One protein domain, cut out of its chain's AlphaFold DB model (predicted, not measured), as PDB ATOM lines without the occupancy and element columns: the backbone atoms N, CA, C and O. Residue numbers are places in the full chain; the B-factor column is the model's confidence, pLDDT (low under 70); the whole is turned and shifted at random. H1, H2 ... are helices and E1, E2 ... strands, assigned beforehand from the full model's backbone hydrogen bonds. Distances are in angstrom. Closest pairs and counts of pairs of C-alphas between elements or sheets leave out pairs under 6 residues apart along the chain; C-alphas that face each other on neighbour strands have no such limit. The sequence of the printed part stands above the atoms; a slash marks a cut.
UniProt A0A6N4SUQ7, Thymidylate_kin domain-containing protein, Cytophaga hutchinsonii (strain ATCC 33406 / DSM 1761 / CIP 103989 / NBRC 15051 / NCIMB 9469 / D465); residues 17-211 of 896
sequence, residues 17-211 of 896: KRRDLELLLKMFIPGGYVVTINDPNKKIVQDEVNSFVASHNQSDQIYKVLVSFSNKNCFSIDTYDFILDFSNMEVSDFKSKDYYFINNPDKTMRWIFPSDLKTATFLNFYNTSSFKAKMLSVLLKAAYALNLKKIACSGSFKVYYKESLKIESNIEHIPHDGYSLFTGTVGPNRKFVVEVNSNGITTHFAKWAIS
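AT A GLANCE: This is residues 17 to 211 of the 896 residues of the protein "Thymidylate_kin domain-containing protein" of Cytophaga hutchinsonii (strain ATCC 33406 / DSM 1761 / CIP 103989 / NBRC 15051 / NCIMB 9469 / D465) (UniProt A0A6N4SUQ7). A sheet of nine strands, strongly twisted and curled like part of a barrel, wraps round the helix H1, and the short helix H4 packs on one end of H1 inside the same curl. The short helix H2 covers E7 on the other face, and H3, the longest helix, lies beyond H2 at one end of the longest axis. The printed part has 195 residues with four named helices and nine named strands, in the order H1 E1 E2 E3 E4 E5 H2 H3 E6 H4 E7 E8 E9. The sheet is mixed, in the order E1 E2 E3 E6 E4 E5 E7 E8 E9, and the class is mixed, helices and strands. The whole is compact, with a radius of gyration of the C-alphas of 17.0 A and spans of 49 by 36 by 34 A.

HOW THE PARTS SIT: From edge to edge the sheet's strands turn by 99 degrees. Edge strand E1, residues 32 to 38, is parallel to E2, residues 62 to 68, with N 36 and O 65 2.8 A apart. E3, residues 82 to 85, is parallel to E2, with N 84 and O 66 at 2.8 A, and antiparallel to E6, residues 155 to 161, with N 85 and O 158 at 2.8 A. E4, residues 95 to 103, is antiparallel to E6, with N 99 and O 157 at 2.8 A, and forms a hairpin with E5, residues 109 to 114, with N 100 and O 113 at 2.9 A. E5 is antiparallel to E7, residues 178 to 182, with N 181 and O 112 at 2.8 A. E7, E8, residues 191 to 198, and E9, residues 201 to 209, form a meander, each strand the antiparallel neighbour of the one before, with N 180 and O 195, and N 194 and O 206, at 2.8 A. The sheet curls round H1, residues 18 to 28. H1 touches H4, residues 166 to 171, at a steep tilt of 53 degrees, with the C-alphas of Phe 28 and Lys 166 closest at 4.9 A. H2, residues 121 to 125, is on the sheet at a height of 6.4 A; its closest C-alpha pair with E7 is Phe 122 and Ser 180, 5.2 A. H3, residues 131 to 145, is not on the sheet and is close to H2 but not clearly touching, with C-alphas 123 and 137 closest at 6.9 A. E5, H2, H3 and E6 make a split strand-helix-strand unit, two strands running the same way with E4 between them, and its crossover is right-handed. In H1, H3 and H4 every O i to N i+4 pair is within hydrogen-bond range; H2 has 0 of 1, but 2 of 2 O i to N i+3 pairs.

IN THESE COORDINATES: H1 begins at C-alpha 18, (144.109, 22.431, 86.342), and is 15.7 A long. E4 is 26.2 A long, E9 24.6 A, E8 23.1 A and H3 21.1 A. E9 ends at C-alpha 209, (148.501, 22.989, 67.817).

THE WHOLE: The C-alphas farthest apart, of Ser 76 and Phe 131, are 51.5 A apart. The printed part has no cut. The links E1 to E2 and E2 to E3 are long. The mean pLDDT of the printed part is 84.0, and residues 48 to 60, 73 to 74, 127 to 131 and 188 are under 70.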
ATOM      1  N   LYS A  17     147.959  20.725  88.600       86.94
ATOM      2  CA  LYS A  17     147.454  22.006  88.099       86.94
ATOM      3  C   LYS A  17     146.313  21.764  87.128       86.94
ATOM      4  O   LYS A  17     146.387  20.865  86.291       86.94
ATOM      5  N   ARG A  18     145.277  22.589  87.199       84.88
ATOM      6  CA  ARG A  18     144.109  22.431  86.342       84.88
ATOM      7  C   ARG A  18     144.457  22.479  84.854       84.88
ATOM      8  O   ARG A  18     143.958  21.647  84.100       84.88
ATOM      9  N   ARG A  19     145.350  23.383  84.444       82.94
ATOM     10  CA  ARG A  19     145.811  23.428  83.049       82.94
ATOM     11  C   ARG A  19     146.403  22.098  82.582       82.94
ATOM     12  O   ARG A  19     146.209  21.727  81.436       82.94
ATOM     13  N   ASP A  20     147.107  21.367  83.452       88.19
ATOM     14  CA  ASP A  20     147.705  20.080  83.086       88.19
ATOM     15  C   ASP A  20     146.619  19.030  82.859       88.19
ATOM     16  O   ASP A  20     146.698  18.273  81.898       88.19
ATOM     17  N   LEU A  21     145.554  19.040  83.666       89.38
ATOM     18  CA  LEU A  21     144.400  18.170  83.444       89.38
ATOM     19  C   LEU A  21     143.702  18.463  82.108       89.38
ATOM     20  O   LEU A  21     143.387  17.536  81.366       89.38
ATOM     21  N   GLU A  22     143.491  19.737  81.779       86.38
ATOM     22  CA  GLU A  22     142.900  20.131  80.495       86.38
ATOM     23  C   GLU A  22     143.770  19.700  79.305       86.38
ATOM     24  O   GLU A  22     143.245  19.285  78.271       86.38
ATOM     25  N   LEU A  23     145.098  19.735  79.458       85.25
ATOM     26  CA  LEU A  23     146.022  19.218  78.451       85.25
ATOM     27  C   LEU A  23     145.900  17.697  78.311       85.25
ATOM     28  O   LEU A  23     145.775  17.221  77.189       85.25
ATOM     29  N   LEU A  24     145.883  16.945  79.416       90.75
ATOM     30  CA  LEU A  24     145.743  15.484  79.385       90.75
ATOM     31  C   LEU A  24     144.441  15.059  78.693       90.75
ATOM     32  O   LEU A  24     144.461  14.177  77.836       90.75
ATOM     33  N   LEU A  25     143.327  15.721  79.010       90.06
ATOM     34  CA  LEU A  25     142.036  15.464  78.368       90.06
ATOM     35  C   LEU A  25     142.109  15.692  76.854       90.06
ATOM     36  O   LEU A  25     141.743  14.813  76.079       90.06
ATOM     37  N   LYS A  26     142.665  16.828  76.415       85.06
ATOM     38  CA  LYS A  26     142.844  17.113  74.983       85.06
ATOM     39  C   LYS A  26     143.745  16.097  74.284       85.06
ATOM     40  O   LYS A  26     143.496  15.786  73.124       85.06
ATOM     41  N   MET A  27     144.781  15.609  74.966       86.69
ATOM     42  CA  MET A  27     145.772  14.689  74.406       86.69
ATOM     43  C   MET A  27     145.247  13.263  74.237       86.69
ATOM     44  O   MET A  27     145.583  12.611  73.252       86.69
ATOM     45  N   PHE A  28     144.460  12.763  75.193       90.12
ATOM     46  CA  PHE A  28     144.047  11.357  75.214       90.12
ATOM     47  C   PHE A  28     142.655  11.103  74.631       90.12
ATOM     48  O   PHE A  28     142.410   9.991  74.163       90.12
ATOM     49  N   ILE A  29     141.766  12.103  74.611       90.12
ATOM     50  CA  ILE A  29     140.353  11.911  74.263       90.12
ATOM     51  C   ILE A  29     140.064  12.359  72.810       90.12
ATOM     52  O   ILE A  29     140.276  13.536  72.505       90.12
ATOM     53  N   PRO A  30     139.593  11.462  71.909       83.06
ATOM     54  CA  PRO A  30     139.418  11.709  70.465       83.06
ATOM     55  C   PRO A  30     138.517  12.909  70.129       83.06
ATOM     56  O   PRO A  30     138.924  13.776  69.344       83.06
ATOM     57  N   GLY A  31     137.341  13.000  70.761       81.00
ATOM     58  CA  GLY A  31     136.281  13.966  70.439       81.00
ATOM     59  C   GLY A  31     135.873  14.889  71.591       81.00
ATOM     60  O   GLY A  31     136.658  15.159  72.502       81.00
ATOM     61  N   GLY A  32     134.639  15.396  71.536       83.19
ATOM     62  CA  GLY A  32     134.040  16.149  72.638       83.19
ATOM     63  C   GLY A  32     133.875  15.285  73.891       83.19
ATOM     64  O   GLY A  32     133.690  14.074  73.791       83.19
ATOM     65  N   TYR A  33     133.954  15.888  75.077       88.19
ATOM     66  CA  TYR A  33     133.875  15.137  76.330       88.19
ATOM     67  C   TYR A  33     133.176  15.888  77.465       88.19
ATOM     68  O   TYR A  33     133.212  17.119  77.548       88.19
ATOM     69  N   VAL A  34     132.582  15.116  78.378       89.06
ATOM     70  CA  VAL A  34     132.032  15.572  79.661       89.06
ATOM     71  C   VAL A  34     132.848  14.948  80.788       89.06
ATOM     72  O   VAL A  34     133.009  13.730  80.846       89.06
ATOM     73  N   VAL A  35     133.362  15.788  81.687       89.88
ATOM     74  CA  VAL A  35     134.285  15.368  82.749       89.88
ATOM     75  C   VAL A  35     133.561  15.288  84.089       89.88
ATOM     76  O   VAL A  35     132.985  16.273  84.545       89.88
ATOM     77  N   THR A  36     133.641  14.135  84.752       91.12
ATOM     78  CA  THR A  36     133.325  13.975  86.179       91.12
ATOM     79  C   THR A  36     134.624  13.917  86.976       91.12
ATOM     80  O   THR A  36     135.541  13.195  86.594       91.12
ATOM     81  N   ILE A  37     134.721  14.656  88.084       89.19
ATOM     82  CA  ILE A  37     135.936  14.722  88.909       89.19
ATOM     83  C   ILE A  37     135.662  14.126  90.292       89.19
ATOM     84  O   ILE A  37     134.842  14.648  91.045       89.19
ATOM     85  N   ASN A  38     136.393  13.067  90.641       89.38
ATOM     86  CA  ASN A  38     136.446  12.469  91.973       89.38
ATOM     87  C   ASN A  38     137.729  12.918  92.695       89.38
ATOM     88  O   ASN A  38     138.761  12.248  92.629       89.38
ATOM     89  N   ASP A  39     137.675  14.071  93.368       87.56
ATOM     90  CA  ASP A  39     138.810  14.656  94.101       87.56
ATOM     91  C   ASP A  39     138.446  14.995  95.562       87.56
ATOM     92  O   ASP A  39     138.334  16.169  95.931       87.56
ATOM     93  N   PRO A  40     138.256  13.985  96.436       84.62
ATOM     94  CA  PRO A  40     137.826  14.208  97.820       84.62
ATOM     95  C   PRO A  40     138.863  14.970  98.660       84.62
ATOM     96  O   PRO A  40     138.518  15.563  99.678       84.62
ATOM     97  N   ASN A  41     140.128  14.979  98.226       84.88
ATOM     98  CA  ASN A  41     141.242  15.615  98.928       84.88
ATOM     99  C   ASN A  41     141.648  16.970  98.321       84.88
ATOM    100  O   ASN A  41     142.664  17.524  98.739       84.88
ATOM    101  N   LYS A  42     140.887  17.502  97.351       85.00
ATOM    102  CA  LYS A  42     141.152  18.791  96.683       85.00
ATOM    103  C   LYS A  42     142.591  18.907  96.148       85.00
ATOM    104  O   LYS A  42     143.266  19.919  96.348       85.00
ATOM    105  N   LYS A  43     143.085  17.853  95.497       86.25
ATOM    106  CA  LYS A  43     144.409  17.802  94.867       86.25
ATOM    107  C   LYS A  43     144.503  18.648  93.592       86.25
ATOM    108  O   LYS A  43     145.619  18.967  93.179       86.25
ATOM    109  N   ILE A  44     143.392  19.025  92.959       86.31
ATOM    110  CA  ILE A  44     143.410  19.940  91.811       86.31
ATOM    111  C   ILE A  44     143.640  21.381  92.286       86.31
ATOM    112  O   ILE A  44     142.842  21.950  93.029       86.31
ATOM    113  N   VAL A  45     144.713  22.003  91.797       85.25
ATOM    114  CA  VAL A  45     145.041  23.413  92.052       85.25
ATOM    115  C   VAL A  45     144.482  24.275  90.927       85.25
ATOM    116  O   VAL A  45     144.828  24.083  89.762       85.25
ATOM    117  N   GLN A  46     143.638  25.245  91.285       80.31
ATOM    118  CA  GLN A  46     143.077  26.220  90.349       80.31
ATOM    119  C   GLN A  46     144.124  27.290  90.015       80.31
ATOM    120  O   GLN A  46     144.477  28.113  90.857       80.31
ATOM    121  N   ASP A  47     144.638  27.260  88.790       73.00
ATOM    122  CA  ASP A  47     145.687  28.159  88.303       73.00
ATOM    123  C   ASP A  47     145.292  28.941  87.031       73.00
ATOM    124  O   ASP A  47     146.127  29.631  86.433       73.00
ATOM    125  N   GLU A  48     144.011  28.861  86.653       62.66
ATOM    126  CA  GLU A  48     143.343  29.622  85.591       62.66
ATOM    127  C   GLU A  48     141.944  30.087  86.043       62.66
ATOM    128  O   GLU A  48     141.370  29.532  86.977       62.66
ATOM    129  N   VAL A  49     141.417  31.147  85.411       45.81
ATOM    130  CA  VAL A  49     140.215  31.885  85.870       45.81
ATOM    131  C   VAL A  49     138.895  31.230  85.421       45.81
ATOM    132  O   VAL A  49     137.861  31.448  86.044       45.81
ATOM    133  N   ASN A  50     138.904  30.405  84.371       51.34
ATOM    134  CA  ASN A  50     137.676  29.853  83.782       51.34
ATOM    135  C   ASN A  50     137.218  28.565  84.490       51.34
ATOM    136  O   ASN A  50     138.048  27.825  85.000       51.34
ATOM    137  N   SER A  51     135.917  28.245  84.496       45.56
ATOM    138  CA  SER A  51     135.340  26.941  84.910       45.56
ATOM    139  C   SER A  51     135.631  25.838  83.877       45.56
ATOM    140  O   SER A  51     136.089  26.168  82.784       45.56
ATOM    141  N   PHE A  52     135.506  24.540  84.218       49.47
ATOM    142  CA  PHE A  52     135.749  23.444  83.254       49.47
ATOM    143  C   PHE A  52     134.763  23.615  82.101       49.47
ATOM    144  O   PHE A  52     133.584  23.302  82.246       49.47
ATOM    145  N   VAL A  53     135.214  24.160  80.974       44.94
ATOM    146  CA  VAL A  53     134.366  24.271  79.790       44.94
ATOM    147  C   VAL A  53     134.348  22.889  79.154       44.94
ATOM    148  O   VAL A  53     135.390  22.390  78.727       44.94
ATOM    149  N   ALA A  54     133.178  22.248  79.134       45.19
ATOM    150  CA  ALA A  54     132.964  21.058  78.323       45.19
ATOM    151  C   ALA A  54     133.409  21.376  76.890       45.19
ATOM    152  O   ALA A  54     132.930  22.344  76.298       45.19
ATOM    153  N   SER A  55     134.347  20.610  76.327       47.66
ATOM    154  CA  SER A  55     134.761  20.841  74.947       47.66
ATOM    155  C   SER A  55     133.653  20.332  74.029       47.66
ATOM    156  O   SER A  55     133.569  19.139  73.738       47.66
ATOM    157  N   HIS A  56     132.763  21.225  73.611       45.94
ATOM    158  CA  HIS A  56     131.810  20.963  72.540       45.94
ATOM    159  C   HIS A  56     132.533  21.205  71.215       45.94
ATOM    160  O   HIS A  56     132.426  22.270  70.616       45.94
ATOM    161  N   ASN A  57     133.341  20.234  70.788       45.94
ATOM    162  CA  ASN A  57     133.706  20.172  69.378       45.94
ATOM    163  C   ASN A  57     132.450  19.787  68.587       45.94
ATOM    164  O   ASN A  57     131.602  19.065  69.107       45.94
ATOM    165  N   GLN A  58     132.346  20.229  67.331       45.34
ATOM    166  CA  GLN A  58     131.339  19.778  66.357       45.34
ATOM    167  C   GLN A  58     131.542  18.294  65.957       45.34
ATOM    168  O   GLN A  58     131.483  17.946  64.785       45.34
ATOM    169  N   SER A  59     131.878  17.421  66.911       51.22
ATOM    170  CA  SER A  59     131.940  15.975  66.727       51.22
ATOM    171  C   SER A  59     130.625  15.365  67.200       51.22
ATOM    172  O   SER A  59     130.210  15.640  68.325       51.22
ATOM    173  N   ASP A  60     130.024  14.491  66.397       56.47
ATOM    174  CA  ASP A  60     128.742  13.837  66.708       56.47
ATOM    175  C   ASP A  60     128.784  12.929  67.956       56.47
ATOM    176  O   ASP A  60     127.742  12.546  68.484       56.47
ATOM    177  N   GLN A  61     129.977  12.606  68.473       76.50
ATOM    178  CA  GLN A  61     130.175  11.740  69.636       76.50
ATOM    179  C   GLN A  61     130.744  12.516  70.837       76.50
ATOM    180  O   GLN A  61     131.786  13.171  70.739       76.50
ATOM    181  N   ILE A  62     130.058  12.423  71.984       85.69
ATOM    182  CA  ILE A  62     130.465  13.010  73.270       85.69
ATOM    183  C   ILE A  62     130.863  11.882  74.227       85.69
ATOM    184  O   ILE A  62     130.022  11.071  74.608       85.69
ATOM    185  N   TYR A  63     132.123  11.869  74.656       90.38
ATOM    186  CA  TYR A  63     132.671  10.866  75.571       90.38
ATOM    187  C   TYR A  63     132.485  11.252  77.043       90.38
ATOM    188  O   TYR A  63     132.680  12.406  77.438       90.38
ATOM    189  N   LYS A  64     132.169  10.278  77.896       92.00
ATOM    190  CA  LYS A  64     132.125  10.446  79.353       92.00
ATOM    191  C   LYS A  64     133.486  10.115  79.955       92.00
ATOM    192  O   LYS A  64     133.977   8.998  79.816       92.00
ATOM    193  N   VAL A  65     134.077  11.069  80.672       93.44
ATOM    194  CA  VAL A  65     135.416  10.934  81.260       93.44
ATOM    195  C   VAL A  65     135.355  11.063  82.779       93.44
ATOM    196  O   VAL A  65     134.839  12.055  83.294       93.44
ATOM    197  N   LEU A  66     135.913  10.094  83.504       92.38
ATOM    198  CA  LEU A  66     136.112  10.167  84.953       92.38
ATOM    199  C   LEU A  66     137.565  10.543  85.264       92.38
ATOM    200  O   LEU A  66     138.494   9.899  84.793       92.38
ATOM    201  N   VAL A  67     137.782  11.562  86.090       92.62
ATOM    202  CA  VAL A  67     139.103  11.913  86.627       92.62
ATOM    203  C   VAL A  67     139.114  11.555  88.106       92.62
ATOM    204  O   VAL A  67     138.382  12.172  88.880       92.62
ATOM    205  N   SER A  68     139.920  10.572  88.511       90.44
ATOM    206  CA  SER A  68     139.927  10.064  89.887       90.44
ATOM    207  C   SER A  68     141.238  10.325  90.619       90.44
ATOM    208  O   SER A  68     142.324  10.032  90.125       90.44
ATOM    209  N   PHE A  69     141.126  10.836  91.845       88.62
ATOM    210  CA  PHE A  69     142.215  10.989  92.815       88.62
ATOM    211  C   PHE A  69     142.006  10.129  94.072       88.62
ATOM    212  O   PHE A  69     142.733  10.290  95.059       88.62
ATOM    213  N   SER A  70     141.029   9.220  94.038       83.56
ATOM    214  CA  SER A  70     140.666   8.324  95.133       83.56
ATOM    215  C   SER A  70     140.422   6.905  94.628       83.56
ATOM    216  O   SER A  70     139.663   6.698  93.687       83.56
ATOM    217  N   ASN A  71     140.995   5.930  95.331       78.06
ATOM    218  CA  ASN A  71     140.760   4.506  95.093       78.06
ATOM    219  C   ASN A  71     139.378   4.038  95.590       78.06
ATOM    220  O   ASN A  71     138.946   2.935  95.270       78.06
ATOM    221  N   LYS A  72     138.668   4.868  96.366       70.50
ATOM    222  CA  LYS A  72     137.258   4.657  96.707       70.50
ATOM    223  C   LYS A  72     136.384   5.236  95.597       70.50
ATOM    224  O   LYS A  72     136.321   6.460  95.449       70.50
ATOM    225  N   ASN A  73     135.714   4.358  94.853       64.19
ATOM    226  CA  ASN A  73     134.740   4.737  93.836       64.19
ATOM    227  C   ASN A  73     133.345   4.867  94.429       64.19
ATOM    228  O   ASN A  73     132.790   3.905  94.949       64.19
ATOM    229  N   CYS A  74     132.767   6.058  94.292       65.81
ATOM    230  CA  CYS A  74     131.356   6.321  94.577       65.81
ATOM    231  C   CYS A  74     130.505   6.357  93.292       65.81
ATOM    232  O   CYS A  74     129.345   6.753  93.341       65.81
ATOM    233  N   PHE A  75     131.085   5.997  92.140       75.94
ATOM    234  CA  PHE A  75     130.482   6.138  90.811       75.94
ATOM    235  C   PHE A  75     130.388   4.784  90.096       75.94
ATOM    236  O   PHE A  75     131.240   3.921  90.300       75.94
ATOM    237  N   SER A  76     129.387   4.626  89.226       82.44
ATOM    238  CA  SER A  76     129.276   3.466  88.330       82.44
ATOM    239  C   SER A  76     130.254   3.618  87.159       82.44
ATOM    240  O   SER A  76     130.012   4.384  86.222       82.44
ATOM    241  N   ILE A  77     131.401   2.943  87.260       84.38
ATOM    242  CA  ILE A  77     132.564   3.116  86.374       84.38
ATOM    243  C   ILE A  77     132.240   2.725  84.924       84.38
ATOM    244  O   ILE A  77     132.699   3.383  83.992       84.38
ATOM    245  N   ASP A  78     131.375   1.729  84.737       84.06
ATOM    246  CA  ASP A  78     131.002   1.178  83.425       84.06
ATOM    247  C   ASP A  78     130.320   2.212  82.517       84.06
ATOM    248  O   ASP A  78     130.311   2.072  81.290       84.06
ATOM    249  N   THR A  79     129.777   3.282  83.111       88.81
ATOM    250  CA  THR A  79     129.113   4.383  82.397       88.81
ATOM    251  C   THR A  79     130.076   5.361  81.722       88.81
ATOM    252  O   THR A  79     129.617   6.208  80.954       88.81
ATOM    253  N   TYR A  80     131.380   5.264  81.998       92.19
ATOM    254  CA  TYR A  80     132.413   6.115  81.412       92.19
ATOM    255  C   TYR A  80     133.087   5.437  80.215       92.19
ATOM    256  O   TYR A  80     133.138   4.211  80.116       92.19
ATOM    257  N   ASP A  81     133.619   6.240  79.301       93.31
ATOM    258  CA  ASP A  81     134.382   5.776  78.136       93.31
ATOM    259  C   ASP A  81     135.890   5.834  78.401       93.31
ATOM    260  O   ASP A  81     136.653   5.002  77.904       93.31
ATOM    261  N   PHE A  82     136.300   6.796  79.236       94.81
ATOM    262  CA  PHE A  82     137.682   7.006  79.644       94.81
ATOM    263  C   PHE A  82     137.792   7.311  81.138       94.81
ATOM    264  O   PHE A  82     136.935   7.983  81.717       94.81
ATOM    265  N   ILE A  83     138.897   6.884  81.750       93.94
ATOM    266  CA  ILE A  83     139.224   7.206  83.142       93.94
ATOM    267  C   ILE A  83     140.677   7.659  83.228       93.94
ATOM    268  O   ILE A  83     141.585   6.918  82.863       93.94
ATOM    269  N   LEU A  84     140.899   8.867  83.742       94.06
ATOM    270  CA  LEU A  84     142.209   9.385  84.135       94.06
ATOM    271  C   LEU A  84     142.383   9.160  85.635       94.06
ATOM    272  O   LEU A  84     141.817   9.889  86.452       94.06
ATOM    273  N   ASP A  85     143.148   8.138  85.998       92.75
ATOM    274  CA  ASP A  85     143.346   7.727  87.380       92.75
ATOM    275  C   ASP A  85     144.717   8.153  87.928       92.75
ATOM    276  O   ASP A  85     145.775   7.806  87.401       92.75
ATOM    277  N   PHE A  86     144.687   8.879  89.042       91.31
ATOM    278  CA  PHE A  86     145.849   9.316  89.816       91.31
ATOM    279  C   PHE A  86     145.953   8.604  91.178       91.31
ATOM    280  O   PHE A  86     146.744   9.017  92.034       91.31
ATOM    281  N   SER A  87     145.130   7.575  91.407       84.31
ATOM    282  CA  SER A  87     144.929   6.907  92.698       84.31
ATOM    283  C   SER A  87     145.242   5.407  92.718       84.31
ATOM    284  O   SER A  87     145.145   4.800  93.785       84.31
ATOM    285  N   ASN A  88     145.700   4.844  91.591       82.44
ATOM    286  CA  ASN A  88     145.990   3.418  91.388       82.44
ATOM    287  C   ASN A  88     144.766   2.528  91.644       82.44
ATOM    288  O   ASN A  88     144.830   1.535  92.366       82.44
ATOM    289  N   MET A  89     143.646   2.924  91.066       85.12
ATOM    290  CA  MET A  89     142.414   2.159  91.011       85.12
ATOM    291  C   MET A  89     142.617   0.877  90.195       85.12
ATOM    292  O   MET A  89     143.453   0.838  89.295       85.12
ATOM    293  N   GLU A  90     141.842  -0.165  90.484       83.25
ATOM    294  CA  GLU A  90     141.707  -1.330  89.608       83.25
ATOM    295  C   GLU A  90     140.328  -1.286  88.951       83.25
ATOM    296  O   GLU A  90     139.324  -1.036  89.617       83.25
ATOM    297  N   VAL A  91     140.295  -1.462  87.630       85.19
ATOM    298  CA  VAL A  91     139.085  -1.352  86.809       85.19
ATOM    299  C   VAL A  91     139.076  -2.518  85.830       85.19
ATOM    300  O   VAL A  91     140.049  -2.693  85.091       85.19
ATOM    301  N   SER A  92     138.013  -3.323  85.850       81.88
ATOM    302  CA  SER A  92     137.751  -4.378  84.865       81.88
ATOM    303  C   SER A  92     137.133  -3.784  83.595       81.88
ATOM    304  O   SER A  92     136.624  -2.673  83.628       81.88
ATOM    305  N   ASP A  93     137.185  -4.502  82.469       86.06
ATOM    306  CA  ASP A  93     136.481  -4.144  81.217       86.06
ATOM    307  C   ASP A  93     137.001  -2.907  80.455       86.06
ATOM    308  O   ASP A  93     136.401  -2.464  79.475       86.06
ATOM    309  N   PHE A  94     138.169  -2.384  80.841       92.19
ATOM    310  CA  PHE A  94     138.886  -1.333  80.116       92.19
ATOM    311  C   PHE A  94     140.288  -1.803  79.717       92.19
ATOM    312  O   PHE A  94     140.970  -2.502  80.472       92.19
ATOM    313  N   LYS A  95     140.779  -1.335  78.564       93.56
ATOM    314  CA  LYS A  95     142.224  -1.312  78.297       93.56
ATOM    315  C   LYS A  95     142.856  -0.259  79.202       93.56
ATOM    316  O   LYS A  95     142.204   0.725  79.551       93.56
ATOM    317  N   SER A  96     144.119  -0.440  79.582       93.31
ATOM    318  CA  SER A  96     144.807   0.526  80.439       93.31
ATOM    319  C   SER A  96     146.244   0.766  80.008       93.31
ATOM    320  O   SER A  96     146.904  -0.137  79.495       93.31
ATOM    321  N   LYS A  97     146.722   1.994  80.224       93.69
ATOM    322  CA  LYS A  97     148.113   2.376  79.983       93.69
ATOM    323  C   LYS A  97     148.626   3.282  81.090       93.69
ATOM    324  O   LYS A  97     147.994   4.279  81.441       93.69
ATOM    325  N   ASP A  98     149.778   2.913  81.635       94.00
ATOM    326  CA  ASP A  98     150.453   3.636  82.707       94.00
ATOM    327  C   ASP A  98     151.432   4.664  82.143       94.00
ATOM    328  O   ASP A  98     152.242   4.353  81.267       94.00
ATOM    329  N   TYR A  99     151.407   5.868  82.707       93.94
ATOM    330  CA  TYR A  99     152.266   6.979  82.323       93.94
ATOM    331  C   TYR A  99     153.067   7.500  83.507       93.94
ATOM    332  O   TYR A  99     152.578   7.620  84.634       93.94
ATOM    333  N   TYR A 100     154.299   7.889  83.215       93.44
ATOM    334  CA  TYR A 100     155.128   8.701  84.088       93.44
ATOM    335  C   TYR A 100     155.238  10.117  83.541       93.44
ATOM    336  O   TYR A 100     155.104  10.357  82.340       93.44
ATOM    337  N   PHE A 101     155.500  11.067  84.435       92.38
ATOM    338  CA  PHE A 101     155.746  12.446  84.037       92.38
ATOM    339  C   PHE A 101     156.836  13.117  84.873       92.38
ATOM    340  O   PHE A 101     157.109  12.741  86.017       92.38
ATOM    341  N   ILE A 102     157.456  14.144  84.292       90.69
ATOM    342  CA  ILE A 102     158.446  15.015  84.934       90.69
ATOM    343  C   ILE A 102     157.935  16.455  84.873       90.69
ATOM    344  O   ILE A 102     157.525  16.930  83.812       90.69
ATOM    345  N   ASN A 103     157.984  17.155  86.006       88.12
ATOM    346  CA  ASN A 103     157.507  18.528  86.132       88.12
ATOM    347  C   ASN A 103     158.590  19.579  85.846       88.12
ATOM    348  O   ASN A 103     159.785  19.383  86.079       88.12
ATOM    349  N   ASN A 104     158.142  20.755  85.415       83.12
ATOM    350  CA  ASN A 104     158.896  22.000  85.469       83.12
ATOM    351  C   ASN A 104     159.113  22.460  86.931       83.12
ATOM    352  O   ASN A 104     158.414  22.001  87.841       83.12
ATOM    353  N   PRO A 105     160.032  23.417  87.188       79.50
ATOM    354  CA  PRO A 105     160.224  23.987  88.525       79.50
ATOM    355  C   PRO A 105     158.950  24.590  89.129       79.50
ATOM    356  O   PRO A 105     158.766  24.543  90.343       79.50
ATOM    357  N   ASP A 106     158.053  25.108  88.287       77.75
ATOM    358  CA  ASP A 106     156.761  25.669  88.689       77.75
ATOM    359  C   ASP A 106     155.685  24.598  88.962       77.75
ATOM    360  O   ASP A 106     154.537  24.952  89.220       77.75
ATOM    361  N   LYS A 107     156.046  23.308  88.907       85.00
ATOM    362  CA  LYS A 107     155.187  22.129  89.103       85.00
ATOM    363  C   LYS A 107     154.180  21.825  87.983       85.00
ATOM    364  O   LYS A 107     153.350  20.950  88.192       85.00
ATOM    365  N   THR A 108     154.262  22.476  86.817       86.00
ATOM    366  CA  THR A 108     153.522  22.019  85.618       86.00
ATOM    367  C   THR A 108     154.156  20.775  85.007       86.00
ATOM    368  O   THR A 108     155.382  20.640  85.046       86.00
ATOM    369  N   MET A 109     153.362  19.894  84.398       90.38
ATOM    370  CA  MET A 109     153.882  18.754  83.634       90.38
ATOM    371  C   MET A 109     154.701  19.235  82.435       90.38
ATOM    372  O   MET A 109     154.230  20.060  81.656       90.38
ATOM    373  N   ARG A 110     155.925  18.715  82.274       90.19
ATOM    374  CA  ARG A 110     156.834  19.034  81.158       90.19
ATOM    375  C   ARG A 110     156.926  17.886  80.160       90.19
ATOM    376  O   ARG A 110     156.729  18.092  78.966       90.19
ATOM    377  N   TRP A 111     157.254  16.699  80.662       92.62
ATOM    378  CA  TRP A 111     157.382  15.483  79.865       92.62
ATOM    379  C   TRP A 111     156.433  14.424  80.387       92.62
ATOM    380  O   TRP A 111     156.347  14.254  81.602       92.62
ATOM    381  N   ILE A 112     155.757  13.721  79.483       93.75
ATOM    382  CA  ILE A 112     154.885  12.584  79.784       93.75
ATOM    383  C   ILE A 112     155.332  11.428  78.892       93.75
ATOM    384  O   ILE A 112     155.605  11.633  77.712       93.75
ATOM    385  N   PHE A 113     155.438  10.223  79.434       93.25
ATOM    386  CA  PHE A 113     155.866   9.055  78.670       93.25
ATOM    387  C   PHE A 113     155.261   7.766  79.239       93.25
ATOM    388  O   PHE A 113     155.028   7.694  80.451       93.25
ATOM    389  N   PRO A 114     154.998   6.755  78.392       93.75
ATOM    390  CA  PRO A 114     154.558   5.440  78.843       93.75
ATOM    391  C   PRO A 114     155.537   4.816  79.846       93.75
ATOM    392  O   PRO A 114     156.757   4.969  79.739       93.75
ATOM    393  N   SER A 115     155.013   4.117  80.850       91.00
ATOM    394  CA  SER A 115     155.823   3.507  81.913       91.00
ATOM    395  C   SER A 115     156.693   2.340  81.427       91.00
ATOM    396  O   SER A 115     157.701   2.011  82.060       91.00
ATOM    397  N   ASP A 116     156.346   1.742  80.291       89.94
ATOM    398  CA  ASP A 116     157.057   0.675  79.590       89.94
ATOM    399  C   ASP A 116     158.162   1.193  78.651       89.94
ATOM    400  O   ASP A 116     158.929   0.392  78.117       89.94
ATOM    401  N   LEU A 117     158.335   2.518  78.531       90.25
ATOM    402  CA  LEU A 117     159.418   3.116  77.754       90.25
ATOM    403  C   LEU A 117     160.786   2.582  78.229       90.25
ATOM    404  O   LEU A 117     161.127   2.640  79.419       90.25
ATOM    405  N   LYS A 118     161.568   2.041  77.283       86.56
ATOM    406  CA  LYS A 118     162.852   1.360  77.545       86.56
ATOM    407  C   LYS A 118     164.027   2.325  77.689       86.56
ATOM    408  O   LYS A 118     164.956   2.072  78.449       86.56
ATOM    409  N   THR A 119     163.981   3.444  76.976       87.81
ATOM    410  CA  THR A 119     165.058   4.439  76.897       87.81
ATOM    411  C   THR A 119     164.504   5.836  77.125       87.81
ATOM    412  O   THR A 119     163.392   6.129  76.711       87.81
ATOM    413  N   ALA A 120     165.282   6.732  77.733       88.88
ATOM    414  CA  ALA A 120     164.856   8.101  78.031       88.88
ATOM    415  C   ALA A 120     164.784   9.011  76.779       88.88
ATOM    416  O   ALA A 120     165.481  10.026  76.707       88.88
ATOM    417  N   THR A 121     163.976   8.659  75.774       89.88
ATOM    418  CA  THR A 121     163.883   9.372  74.483       89.88
ATOM    419  C   THR A 121     163.214  10.740  74.599       89.88
ATOM    420  O   THR A 121     163.514  11.629  73.809       89.88
ATOM    421  N   PHE A 122     162.436  10.994  75.658       87.56
ATOM    422  CA  PHE A 122     161.958  12.339  76.012       87.56
ATOM    423  C   PHE A 122     163.097  13.365  76.194       87.56
ATOM    424  O   PHE A 122     162.870  14.572  76.118       87.56
ATOM    425  N   LEU A 123     164.343  12.917  76.407       86.81
ATOM    426  CA  LEU A 123     165.517  13.793  76.429       86.81
ATOM    427  C   LEU A 123     165.860  14.389  75.058       86.81
ATOM    428  O   LEU A 123     166.635  15.339  75.012       86.81
ATOM    429  N   ASN A 124     165.288  13.894  73.957       85.00
ATOM    430  CA  ASN A 124     165.454  14.509  72.638       85.00
ATOM    431  C   ASN A 124     164.750  15.874  72.535       85.00
ATOM    432  O   ASN A 124     165.163  16.712  71.745       85.00
ATOM    433  N   PHE A 125     163.780  16.163  73.412       80.44
ATOM    434  CA  PHE A 125     163.231  17.514  73.590       80.44
ATOM    435  C   PHE A 125     164.147  18.445  74.400       80.44
ATOM    436  O   PHE A 125     163.824  19.616  74.613       80.44
ATOM    437  N   TYR A 126     165.237  17.921  74.967       76.69
ATOM    438  CA  TYR A 126     166.051  18.625  75.946       76.69
ATOM    439  C   TYR A 126     167.381  19.080  75.352       76.69
ATOM    440  O   TYR A 126     168.277  18.285  75.076       76.69
ATOM    441  N   ASN A 127     167.548  20.396  75.233       69.75
ATOM    442  CA  ASN A 127     168.815  20.977  74.814       69.75
ATOM    443  C   ASN A 127     169.893  20.769  75.901       69.75
ATOM    444  O   ASN A 127     169.809  21.308  77.008       69.75
ATOM    445  N   THR A 128     170.935  19.999  75.571       65.19
ATOM    446  CA  THR A 128     172.044  19.633  76.473       65.19
ATOM    447  C   THR A 128     173.284  20.521  76.307       65.19
ATOM    448  O   THR A 128     174.410  20.094  76.548       65.19
ATOM    449  N   SER A 129     173.110  21.785  75.925       62.81
ATOM    450  CA  SER A 129     174.223  22.732  75.746       62.81
ATOM    451  C   SER A 129     174.974  23.053  77.048       62.81
ATOM    452  O   SER A 129     176.204  23.112  77.053       62.81
ATOM    453  N   SER A 130     174.273  23.213  78.177       66.44
ATOM    454  CA  SER A 130     174.906  23.559  79.461       66.44
ATOM    455  C   SER A 130     175.457  22.341  80.214       66.44
ATOM    456  O   SER A 130     174.871  21.261  80.182       66.44
ATOM    457  N   PHE A 131     176.534  22.522  80.989       69.69
ATOM    458  CA  PHE A 131     177.100  21.458  81.838       69.69
ATOM    459  C   PHE A 131     176.052  20.821  82.768       69.69
ATOM    460  O   PHE A 131     175.985  19.601  82.903       69.69
ATOM    461  N   LYS A 132     175.169  21.643  83.352       73.06
ATOM    462  CA  LYS A 132     174.075  21.172  84.216       73.06
ATOM    463  C   LYS A 132     173.074  20.304  83.449       73.06
ATOM    464  O   LYS A 132     172.659  19.269  83.961       73.06
ATOM    465  N   ALA A 133     172.717  20.711  82.231       73.44
ATOM    466  CA  ALA A 133     171.825  19.951  81.363       73.44
ATOM    467  C   ALA A 133     172.454  18.618  80.927       73.44
ATOM    468  O   ALA A 133     171.786  17.586  80.961       73.44
ATOM    469  N   LYS A 134     173.755  18.608  80.603       80.62
ATOM    470  CA  LYS A 134     174.503  17.376  80.304       80.62
ATOM    471  C   LYS A 134     174.488  16.413  81.488       80.62
ATOM    472  O   LYS A 134     174.143  15.251  81.312       80.62
ATOM    473  N   MET A 135     174.785  16.902  82.693       84.19
ATOM    474  CA  MET A 135     174.774  16.081  83.908       84.19
ATOM    475  C   MET A 135     173.386  15.486  84.183       84.19
ATOM    476  O   MET A 135     173.276  14.289  84.426       84.19
ATOM    477  N   LEU A 136     172.321  16.290  84.087       82.94
ATOM    478  CA  LEU A 136     170.947  15.803  84.251       82.94
ATOM    479  C   LEU A 136     170.590  14.740  83.201       82.94
ATOM    480  O   LEU A 136     170.008  13.716  83.546       82.94
ATOM    481  N   SER A 137     170.969  14.953  81.938       86.12
ATOM    482  CA  SER A 137     170.757  13.983  80.857       86.12
ATOM    483  C   SER A 137     171.462  12.653  81.140       86.12
ATOM    484  O   SER A 137     170.847  11.598  81.004       86.12
ATOM    485  N   VAL A 138     172.717  12.691  81.602       87.31
ATOM    486  CA  VAL A 138     173.479  11.491  81.988       87.31
ATOM    487  C   VAL A 138     172.810  10.765  83.155       87.31
ATOM    488  O   VAL A 138     172.621   9.554  83.081       87.31
ATOM    489  N   LEU A 139     172.394  11.488  84.199       87.62
ATOM    490  CA  LEU A 139     171.716  10.903  85.361       87.62
ATOM    491  C   LEU A 139     170.392  10.229  84.980       87.62
ATOM    492  O   LEU A 139     170.122   9.117  85.426       87.62
ATOM    493  N   LEU A 140     169.581  10.868  84.133       87.88
ATOM    494  CA  LEU A 140     168.313  10.303  83.665       87.88
ATOM    495  C   LEU A 140     168.532   9.060  82.791       87.88
ATOM    496  O   LEU A 140     167.831   8.066  82.966       87.88
ATOM    497  N   LYS A 141     169.537   9.070  81.907       89.12
ATOM    498  CA  LYS A 141     169.921   7.884  81.121       89.12
ATOM    499  C   LYS A 141     170.405   6.739  82.014       89.12
ATOM    500  O   LYS A 141     169.990   5.602  81.811       89.12
ATOM    501  N   ALA A 142     171.221   7.035  83.027       87.69
ATOM    502  CA  ALA A 142     171.688   6.044  83.994       87.69
ATOM    503  C   ALA A 142     170.529   5.454  84.815       87.69
ATOM    504  O   ALA A 142     170.463   4.241  84.992       87.69
ATOM    505  N   ALA A 143     169.573   6.278  85.255       87.69
ATOM    506  CA  ALA A 143     168.386   5.802  85.965       87.69
ATOM    507  C   ALA A 143     167.553   4.827  85.116       87.69
ATOM    508  O   ALA A 143     167.036   3.849  85.650       87.69
ATOM    509  N   TYR A 144     167.454   5.053  83.805       87.31
ATOM    510  CA  TYR A 144     166.810   4.120  82.878       87.31
ATOM    511  C   TYR A 144     167.601   2.819  82.713       87.31
ATOM    512  O   TYR A 144     167.017   1.744  82.825       87.31
ATOM    513  N   ALA A 145     168.924   2.900  82.534       86.62
ATOM    514  CA  ALA A 145     169.788   1.722  82.415       86.62
ATOM    515  C   ALA A 145     169.768   0.833  83.675       86.62
ATOM    516  O   ALA A 145     169.875  -0.384  83.573       86.62
ATOM    517  N   LEU A 146     169.586   1.433  84.855       88.12
ATOM    518  CA  LEU A 146     169.490   0.739  86.144       88.12
ATOM    519  C   LEU A 146     168.050   0.350  86.533       88.12
ATOM    520  O   LEU A 146     167.825  -0.110  87.649       88.12
ATOM    521  N   ASN A 147     167.061   0.570  85.658       85.31
ATOM    522  CA  ASN A 147     165.631   0.359  85.929       85.31
ATOM    523  C   ASN A 147     165.090   1.127  87.164       85.31
ATOM    524  O   ASN A 147     164.077   0.768  87.762       85.31
ATOM    525  N   LEU A 148     165.733   2.242  87.525       85.25
ATOM    526  CA  LEU A 148     165.350   3.156  88.611       85.25
ATOM    527  C   LEU A 148     164.446   4.301  88.120       85.25
ATOM    528  O   LEU A 148     164.326   5.344  88.770       85.25
ATOM    529  N   LYS A 149     163.781   4.121  86.972       81.56
ATOM    530  CA  LYS A 149     162.975   5.159  86.305       81.56
ATOM    531  C   LYS A 149     161.879   5.752  87.196       81.56
ATOM    532  O   LYS A 149     161.650   6.956  87.149       81.56
ATOM    533  N   LYS A 150     161.289   4.958  88.095       79.06
ATOM    534  CA  LYS A 150     160.266   5.414  89.057       79.06
ATOM    535  C   LYS A 150     160.781   6.487  90.032       79.06
ATOM    536  O   LYS A 150     160.000   7.317  90.480       79.06
ATOM    537  N   ILE A 151     162.081   6.494  90.341       78.19
ATOM    538  CA  ILE A 151     162.718   7.477  91.240       78.19
ATOM    539  C   ILE A 151     163.018   8.790  90.499       78.19
ATOM    540  O   ILE A 151     163.055   9.860  91.100       78.19
ATOM    541  N   ALA A 152     163.204   8.716  89.181       80.62
ATOM    542  CA  ALA A 152     163.547   9.852  88.331       80.62
ATOM    543  C   ALA A 152     162.331  10.688  87.873       80.62
ATOM    544  O   ALA A 152     162.511  11.704  87.200       80.62
ATOM    545  N   CYS A 153     161.108  10.272  88.215       87.31
ATOM    546  CA  CYS A 153     159.862  10.905  87.777       87.31
ATOM    547  C   CYS A 153     159.228  11.759  88.885       87.31
ATOM    548  O   CYS A 153     159.444  11.534  90.072       87.31
ATOM    549  N   SER A 154     158.413  12.741  88.497       88.19
ATOM    550  CA  SER A 154     157.634  13.572  89.429       88.19
ATOM    551  C   SER A 154     156.342  12.898  89.900       88.19
ATOM    552  O   SER A 154     155.816  13.265  90.948       88.19
ATOM    553  N   GLY A 155     155.831  11.929  89.140       89.50
ATOM    554  CA  GLY A 155     154.661  11.135  89.496       89.50
ATOM    555  C   GLY A 155     154.233  10.199  88.368       89.50
ATOM    556  O   GLY A 155     154.918  10.076  87.348       89.50
ATOM    557  N   SER A 156     153.087   9.550  88.568       91.94
ATOM    558  CA  SER A 156     152.453   8.653  87.604       91.94
ATOM    559  C   SER A 156     150.944   8.868  87.546       91.94
ATOM    560  O   SER A 156     150.354   9.389  88.495       91.94
ATOM    561  N   PHE A 157     150.336   8.444  86.445       93.81
ATOM    562  CA  PHE A 157     148.891   8.309  86.290       93.81
ATOM    563  C   PHE A 157     148.591   7.180  85.307       93.81
ATOM    564  O   PHE A 157     149.447   6.817  84.499       93.81
ATOM    565  N   LYS A 158     147.380   6.639  85.370       94.75
ATOM    566  CA  LYS A 158     146.909   5.580  84.485       94.75
ATOM    567  C   LYS A 158     145.720   6.079  83.678       94.75
ATOM    568  O   LYS A 158     144.871   6.801  84.199       94.75
ATOM    569  N   VAL A 159     145.670   5.711  82.405       95.00
ATOM    570  CA  VAL A 159     144.529   5.998  81.532       95.00
ATOM    571  C   VAL A 159     143.831   4.690  81.205       95.00
ATOM    572  O   VAL A 159     144.454   3.796  80.635       95.00
ATOM    573  N   TYR A 160     142.551   4.596  81.546       94.69
ATOM    574  CA  TYR A 160     141.663   3.518  81.121       94.69
ATOM    575  C   TYR A 160     140.814   3.976  79.939       94.69
ATOM    576  O   TYR A 160     140.344   5.114  79.929       94.69
ATOM    577  N   TYR A 161     140.620   3.103  78.953       94.75
ATOM    578  CA  TYR A 161     139.888   3.405  77.722       94.75
ATOM    579  C   TYR A 161     139.227   2.152  77.133       94.75
ATOM    580  O   TYR A 161     139.769   1.050  77.240       94.75
ATOM    581  N   LYS A 162     138.056   2.310  76.502       91.44
ATOM    582  CA  LYS A 162     137.326   1.201  75.853       91.44
ATOM    583  C   LYS A 162     137.812   0.920  74.426       91.44
ATOM    584  O   LYS A 162     138.100  -0.223  74.079       91.44
ATOM    585  N   GLU A 163     137.950   1.963  73.611       86.75
ATOM    586  CA  GLU A 163     138.284   1.831  72.186       86.75
ATOM    587  C   GLU A 163     139.782   2.047  71.920       86.75
ATOM    588  O   GLU A 163     140.563   1.085  71.888       86.75
ATOM    589  N   SER A 164     140.182   3.312  71.752       88.88
ATOM    590  CA  SER A 164     141.547   3.752  71.453       88.88
ATOM    591  C   SER A 164     141.847   5.108  72.101       88.88
ATOM    592  O   SER A 164     140.939   5.885  72.407       88.88
ATOM    593  N   LEU A 165     143.130   5.387  72.332       91.12
ATOM    594  CA  LEU A 165     143.599   6.700  72.772       91.12
ATOM    595  C   LEU A 165     143.885   7.579  71.555       91.12
ATOM    596  O   LEU A 165     144.556   7.137  70.623       91.12
ATOM    597  N   LYS A 166     143.481   8.853  71.611       88.31
ATOM    598  CA  LYS A 166     143.700   9.823  70.522       88.31
ATOM    599  C   LYS A 166     145.163   9.938  70.097       88.31
ATOM    600  O   LYS A 166     145.480  10.050  68.919       88.31
ATOM    601  N   ILE A 167     146.073   9.924  71.068       88.50
ATOM    602  CA  ILE A 167     147.501  10.001  70.774       88.50
ATOM    603  C   ILE A 167     147.987   8.785  69.977       88.50
ATOM    604  O   ILE A 167     148.770   8.960  69.052       88.50
ATOM    605  N   GLU A 168     147.499   7.584  70.302       87.62
ATOM    606  CA  GLU A 168     147.916   6.335  69.658       87.62
ATOM    607  C   GLU A 168     147.353   6.234  68.240       87.62
ATOM    608  O   GLU A 168     148.107   5.941  67.316       87.62
ATOM    609  N   SER A 169     146.075   6.582  68.040       86.81
ATOM    610  CA  SER A 169     145.462   6.611  66.703       86.81
ATOM    611  C   SER A 169     146.192   7.560  65.748       86.81
ATOM    612  O   SER A 169     146.306   7.298  64.551       86.81
ATOM    613  N   ASN A 170     146.735   8.657  66.277       85.88
ATOM    614  CA  ASN A 170     147.357   9.699  65.465       85.88
ATOM    615  C   ASN A 170     148.798   9.386  65.077       85.88
ATOM    616  O   ASN A 170     149.293   9.989  64.131       85.88
ATOM    617  N   ILE A 171     149.455   8.443  65.753       88.69
ATOM    618  CA  ILE A 171     150.817   7.996  65.425       88.69
ATOM    619  C   ILE A 171     150.866   6.560  64.886       88.69
ATOM    620  O   ILE A 171     151.937   6.098  64.510       88.69
ATOM    621  N   GLU A 172     149.729   5.863  64.797       86.88
ATOM    622  CA  GLU A 172     149.629   4.453  64.377       86.88
ATOM    623  C   GLU A 172     150.272   4.165  63.008       86.88
ATOM    624  O   GLU A 172     150.861   3.112  62.790       86.88
ATOM    625  N   HIS A 173     150.204   5.126  62.085       84.81
ATOM    626  CA  HIS A 173     150.754   5.017  60.731       84.81
ATOM    627  C   HIS A 173     152.279   5.212  60.654       84.81
ATOM    628  O   HIS A 173     152.868   5.034  59.590       84.81
ATOM    629  N   ILE A 174     152.922   5.590  61.762       88.75
ATOM    630  CA  ILE A 174     154.372   5.752  61.867       88.75
ATOM    631  C   ILE A 174     154.917   4.476  62.520       88.75
ATOM    632  O   ILE A 174     154.515   4.173  63.639       88.75
ATOM    633  N   PRO A 175     155.836   3.718  61.901       89.12
ATOM    634  CA  PRO A 175     156.429   2.549  62.548       89.12
ATOM    635  C   PRO A 175     157.167   2.927  63.844       89.12
ATOM    636  O   PRO A 175     158.123   3.706  63.810       89.12
ATOM    637  N   HIS A 176     156.726   2.393  64.989       91.88
ATOM    638  CA  HIS A 176     157.277   2.734  66.304       91.88
ATOM    639  C   HIS A 176     157.076   1.629  67.348       91.88
ATOM    640  O   HIS A 176     156.158   0.820  67.237       91.88
ATOM    641  N   ASP A 177     157.933   1.608  68.370       91.94
ATOM    642  CA  ASP A 177     157.781   0.775  69.575       91.94
ATOM    643  C   ASP A 177     157.715   1.606  70.869       91.94
ATOM    644  O   ASP A 177     157.529   1.059  71.958       91.94
ATOM    645  N   GLY A 178     157.821   2.935  70.757       91.88
ATOM    646  CA  GLY A 178     157.697   3.860  71.872       91.88
ATOM    647  C   GLY A 178     157.426   5.296  71.429       91.88
ATOM    648  O   GLY A 178     157.650   5.679  70.279       91.88
ATOM    649  N   TYR A 179     156.950   6.110  72.370       94.38
ATOM    650  CA  TYR A 179     156.808   7.552  72.186       94.38
ATOM    651  C   TYR A 179     156.996   8.307  73.502       94.38
ATOM    652  O   TYR A 179     156.874   7.750  74.594       94.38
ATOM    653  N   SER A 180     157.282   9.599  73.393       94.88
ATOM    654  CA  SER A 180     157.367  10.543  74.504       94.88
ATOM    655  C   SER A 180     156.650  11.842  74.153       94.88
ATOM    656  O   SER A 180     156.549  12.219  72.994       94.88
ATOM    657  N   LEU A 181     156.167  12.566  75.156       92.94
ATOM    658  CA  LEU A 181     155.362  13.769  74.969       92.94
ATOM    659  C   LEU A 181     156.024  14.954  75.660       92.94
ATOM    660  O   LEU A 181     156.421  14.870  76.824       92.94
ATOM    661  N   PHE A 182     156.082  16.080  74.962       92.31
ATOM    662  CA  PHE A 182     156.438  17.382  75.502       92.31
ATOM    663  C   PHE A 182     155.212  18.293  75.489       92.31
ATOM    664  O   PHE A 182     154.609  18.547  74.446       92.31
ATOM    665  N   THR A 183     154.852  18.813  76.662       88.25
ATOM    666  CA  THR A 183     153.640  19.627  76.866       88.25
ATOM    667  C   THR A 183     153.783  21.079  76.387       88.25
ATOM    668  O   THR A 183     152.870  21.887  76.583       88.25
ATOM    669  N   GLY A 184     154.923  21.430  75.783       82.62
ATOM    670  CA  GLY A 184     155.225  22.768  75.285       82.62
ATOM    671  C   GLY A 184     155.592  23.773  76.382       82.62
ATOM    672  O   GLY A 184     155.277  23.612  77.563       82.62
ATOM    673  N   THR A 185     156.252  24.859  75.980       75.25
ATOM    674  CA  THR A 185     156.518  26.005  76.861       75.25
ATOM    675  C   THR A 185     155.271  26.886  76.948       75.25
ATOM    676  O   THR A 185     154.615  27.142  75.943       75.25
ATOM    677  N   VAL A 186     154.935  27.361  78.150       72.31
ATOM    678  CA  VAL A 186     153.783  28.250  78.365       72.31
ATOM    679  C   VAL A 186     153.950  29.543  77.556       72.31
ATOM    680  O   VAL A 186     154.957  30.232  77.695       72.31
ATOM    681  N   GLY A 187     152.950  29.883  76.741       70.88
ATOM    682  CA  GLY A 187     152.935  31.083  75.905       70.88
ATOM    683  C   GLY A 187     151.880  30.999  74.793       70.88
ATOM    684  O   GLY A 187     151.235  29.958  74.652       70.88
ATOM    685  N   PRO A 188     151.704  32.066  73.994       69.50
ATOM    686  CA  PRO A 188     150.747  32.090  72.878       69.50
ATOM    687  C   PRO A 188     151.049  31.030  71.801       69.50
ATOM    688  O   PRO A 188     150.127  30.481  71.196       69.50
ATOM    689  N   ASN A 189     152.329  30.674  71.643       79.19
ATOM    690  CA  ASN A 189     152.831  29.716  70.650       79.19
ATOM    691  C   ASN A 189     152.889  28.270  71.181       79.19
ATOM    692  O   ASN A 189     153.575  27.422  70.612       79.19
ATOM    693  N   ARG A 190     152.238  27.968  72.315       81.00
ATOM    694  CA  ARG A 190     152.329  26.644  72.942       81.00
ATOM    695  C   ARG A 190     151.767  25.561  72.011       81.00
ATOM    696  O   ARG A 190     150.596  25.601  71.643       81.00
ATOM    697  N   LYS A 191     152.600  24.568  71.707       87.06
ATOM    698  CA  LYS A 191     152.281  23.375  70.912       87.06
ATOM    699  C   LYS A 191     152.685  22.113  71.673       87.06
ATOM    700  O   LYS A 191     153.665  22.139  72.423       87.06
ATOM    701  N   PHE A 192     151.942  21.026  71.490       87.69
ATOM    702  CA  PHE A 192     152.389  19.704  71.915       87.69
ATOM    703  C   PHE A 192     153.395  19.167  70.911       87.69
ATOM    704  O   PHE A 192     153.249  19.383  69.707       87.69
ATOM    705  N   VAL A 193     154.389  18.441  71.409       91.56
ATOM    706  CA  VAL A 193     155.301  17.692  70.549       91.56
ATOM    707  C   VAL A 193     155.353  16.253  71.031       91.56
ATOM    708  O   VAL A 193     155.626  15.990  72.202       91.56
ATOM    709  N   VAL A 194     155.067  15.333  70.126       92.75
ATOM    710  CA  VAL A 194     155.166  13.890  70.313       92.75
ATOM    711  C   VAL A 194     156.456  13.451  69.649       92.75
ATOM    712  O   VAL A 194     156.677  13.738  68.482       92.75
ATOM    713  N   GLU A 195     157.322  12.788  70.388       94.94
ATOM    714  CA  GLU A 195     158.521  12.144  69.878       94.94
ATOM    715  C   GLU A 195     158.184  10.676  69.693       94.94
ATOM    716  O   GLU A 195     157.675  10.046  70.615       94.94
ATOM    717  N   VAL A 196     158.439  10.154  68.501       94.12
ATOM    718  CA  VAL A 196     158.165   8.768  68.133       94.12
ATOM    719  C   VAL A 196     159.503   8.071  67.913       94.12
ATOM    720  O   VAL A 196     160.361   8.593  67.194       94.12
ATOM    721  N   ASN A 197     159.693   6.905  68.533       93.81
ATOM    722  CA  ASN A 197     160.929   6.130  68.442       93.81
ATOM    723  C   ASN A 197     160.706   4.664  68.073       93.81
ATOM    724  O   ASN A 197     159.649   4.079  68.310       93.81
ATOM    725  N   SER A 198     161.757   4.088  67.491       92.81
ATOM    726  CA  SER A 198     161.903   2.659  67.251       92.81
ATOM    727  C   SER A 198     163.250   2.201  67.806       92.81
ATOM    728  O   SER A 198     164.280   2.807  67.497       92.81
ATOM    729  N   ASN A 199     163.263   1.166  68.651       88.94
ATOM    730  CA  ASN A 199     164.476   0.642  69.290       88.94
ATOM    731  C   ASN A 199     165.282   1.723  70.042       88.94
ATOM    732  O   ASN A 199     166.514   1.716  70.060       88.94
ATOM    733  N   GLY A 200     164.583   2.689  70.647       85.62
ATOM    734  CA  GLY A 200     165.186   3.803  71.383       85.62
ATOM    735  C   GLY A 200     165.831   4.895  70.521       85.62
ATOM    736  O   GLY A 200     166.447   5.814  71.068       85.62
ATOM    737  N   ILE A 201     165.679   4.831  69.196       89.62
ATOM    738  CA  ILE A 201     166.112   5.865  68.253       89.62
ATOM    739  C   ILE A 201     164.887   6.668  67.819       89.62
ATOM    740  O   ILE A 201     163.918   6.109  67.307       89.62
ATOM    741  N   THR A 202     164.930   7.985  68.011       92.69
ATOM    742  CA  THR A 202     163.878   8.892  67.540       92.69
ATOM    743  C   THR A 202     163.825   8.907  66.022       92.69
ATOM    744  O   THR A 202     164.830   9.209  65.377       92.69
ATOM    745  N   THR A 203     162.651   8.638  65.462       93.56
ATOM    746  CA  THR A 203     162.419   8.631  64.014       93.56
ATOM    747  C   THR A 203     161.616   9.845  63.567       93.56
ATOM    748  O   THR A 203     161.911  10.402  62.515       93.56
ATOM    749  N   HIS A 204     160.638  10.290  64.364       94.56
ATOM    750  CA  HIS A 204     159.742  11.387  63.997       94.56
ATOM    751  C   HIS A 204     159.365  12.260  65.196       94.56
ATOM    752  O   HIS A 204     159.388  11.830  66.352       94.56
ATOM    753  N   PHE A 205     158.947  13.486  64.892       93.50
ATOM    754  CA  PHE A 205     158.305  14.415  65.806       93.50
ATOM    755  C   PHE A 205     156.939  14.821  65.247       93.50
ATOM    756  O   PHE A 205     156.871  15.375  64.157       93.50
ATOM    757  N   ALA A 206     155.850  14.599  65.981       91.62
ATOM    758  CA  ALA A 206     154.528  15.106  65.621       91.62
ATOM    759  C   ALA A 206     154.201  16.357  66.443       91.62
ATOM    760  O   ALA A 206     154.195  16.318  67.674       91.62
ATOM    761  N   LYS A 207     153.948  17.484  65.776       91.56
ATOM    762  CA  LYS A 207     153.547  18.745  66.405       91.56
ATOM    763  C   LYS A 207     152.031  18.883  66.347       91.56
ATOM    764  O   LYS A 207     151.416  18.674  65.302       91.56
ATOM    765  N   TRP A 208     151.442  19.296  67.462       87.00
ATOM    766  CA  TRP A 208     150.004  19.495  67.575       87.00
ATOM    767  C   TRP A 208     149.685  20.854  68.201       87.00
ATOM    768  O   TRP A 208     150.106  21.181  69.315       87.00
ATOM    769  N   ALA A 209     148.952  21.661  67.436       83.00
ATOM    770  CA  ALA A 209     148.501  22.989  67.817       83.00
ATOM    771  C   ALA A 209     147.472  22.955  68.959       83.00
ATOM    772  O   ALA A 209     146.504  22.198  68.919       83.00
ATOM    773  N   ILE A 210     147.652  23.829  69.952       77.38
ATOM    774  CA  ILE A 210     146.711  24.015  71.074       77.38
ATOM    775  C   ILE A 210     145.911  25.315  70.909       77.38
ATOM    776  O   ILE A 210     144.796  25.435  71.413       77.38
ATOM    777  N   SER A 211     146.487  26.289  70.204       77.12
ATOM    778  CA  SER A 211     145.899  27.590  69.887       77.12
ATOM    779  C   SER A 211     145.856  27.816  68.374       77.12
ATOM    780  O   SER A 211     146.658  27.244  67.631       77.12
TER     781      SER A 211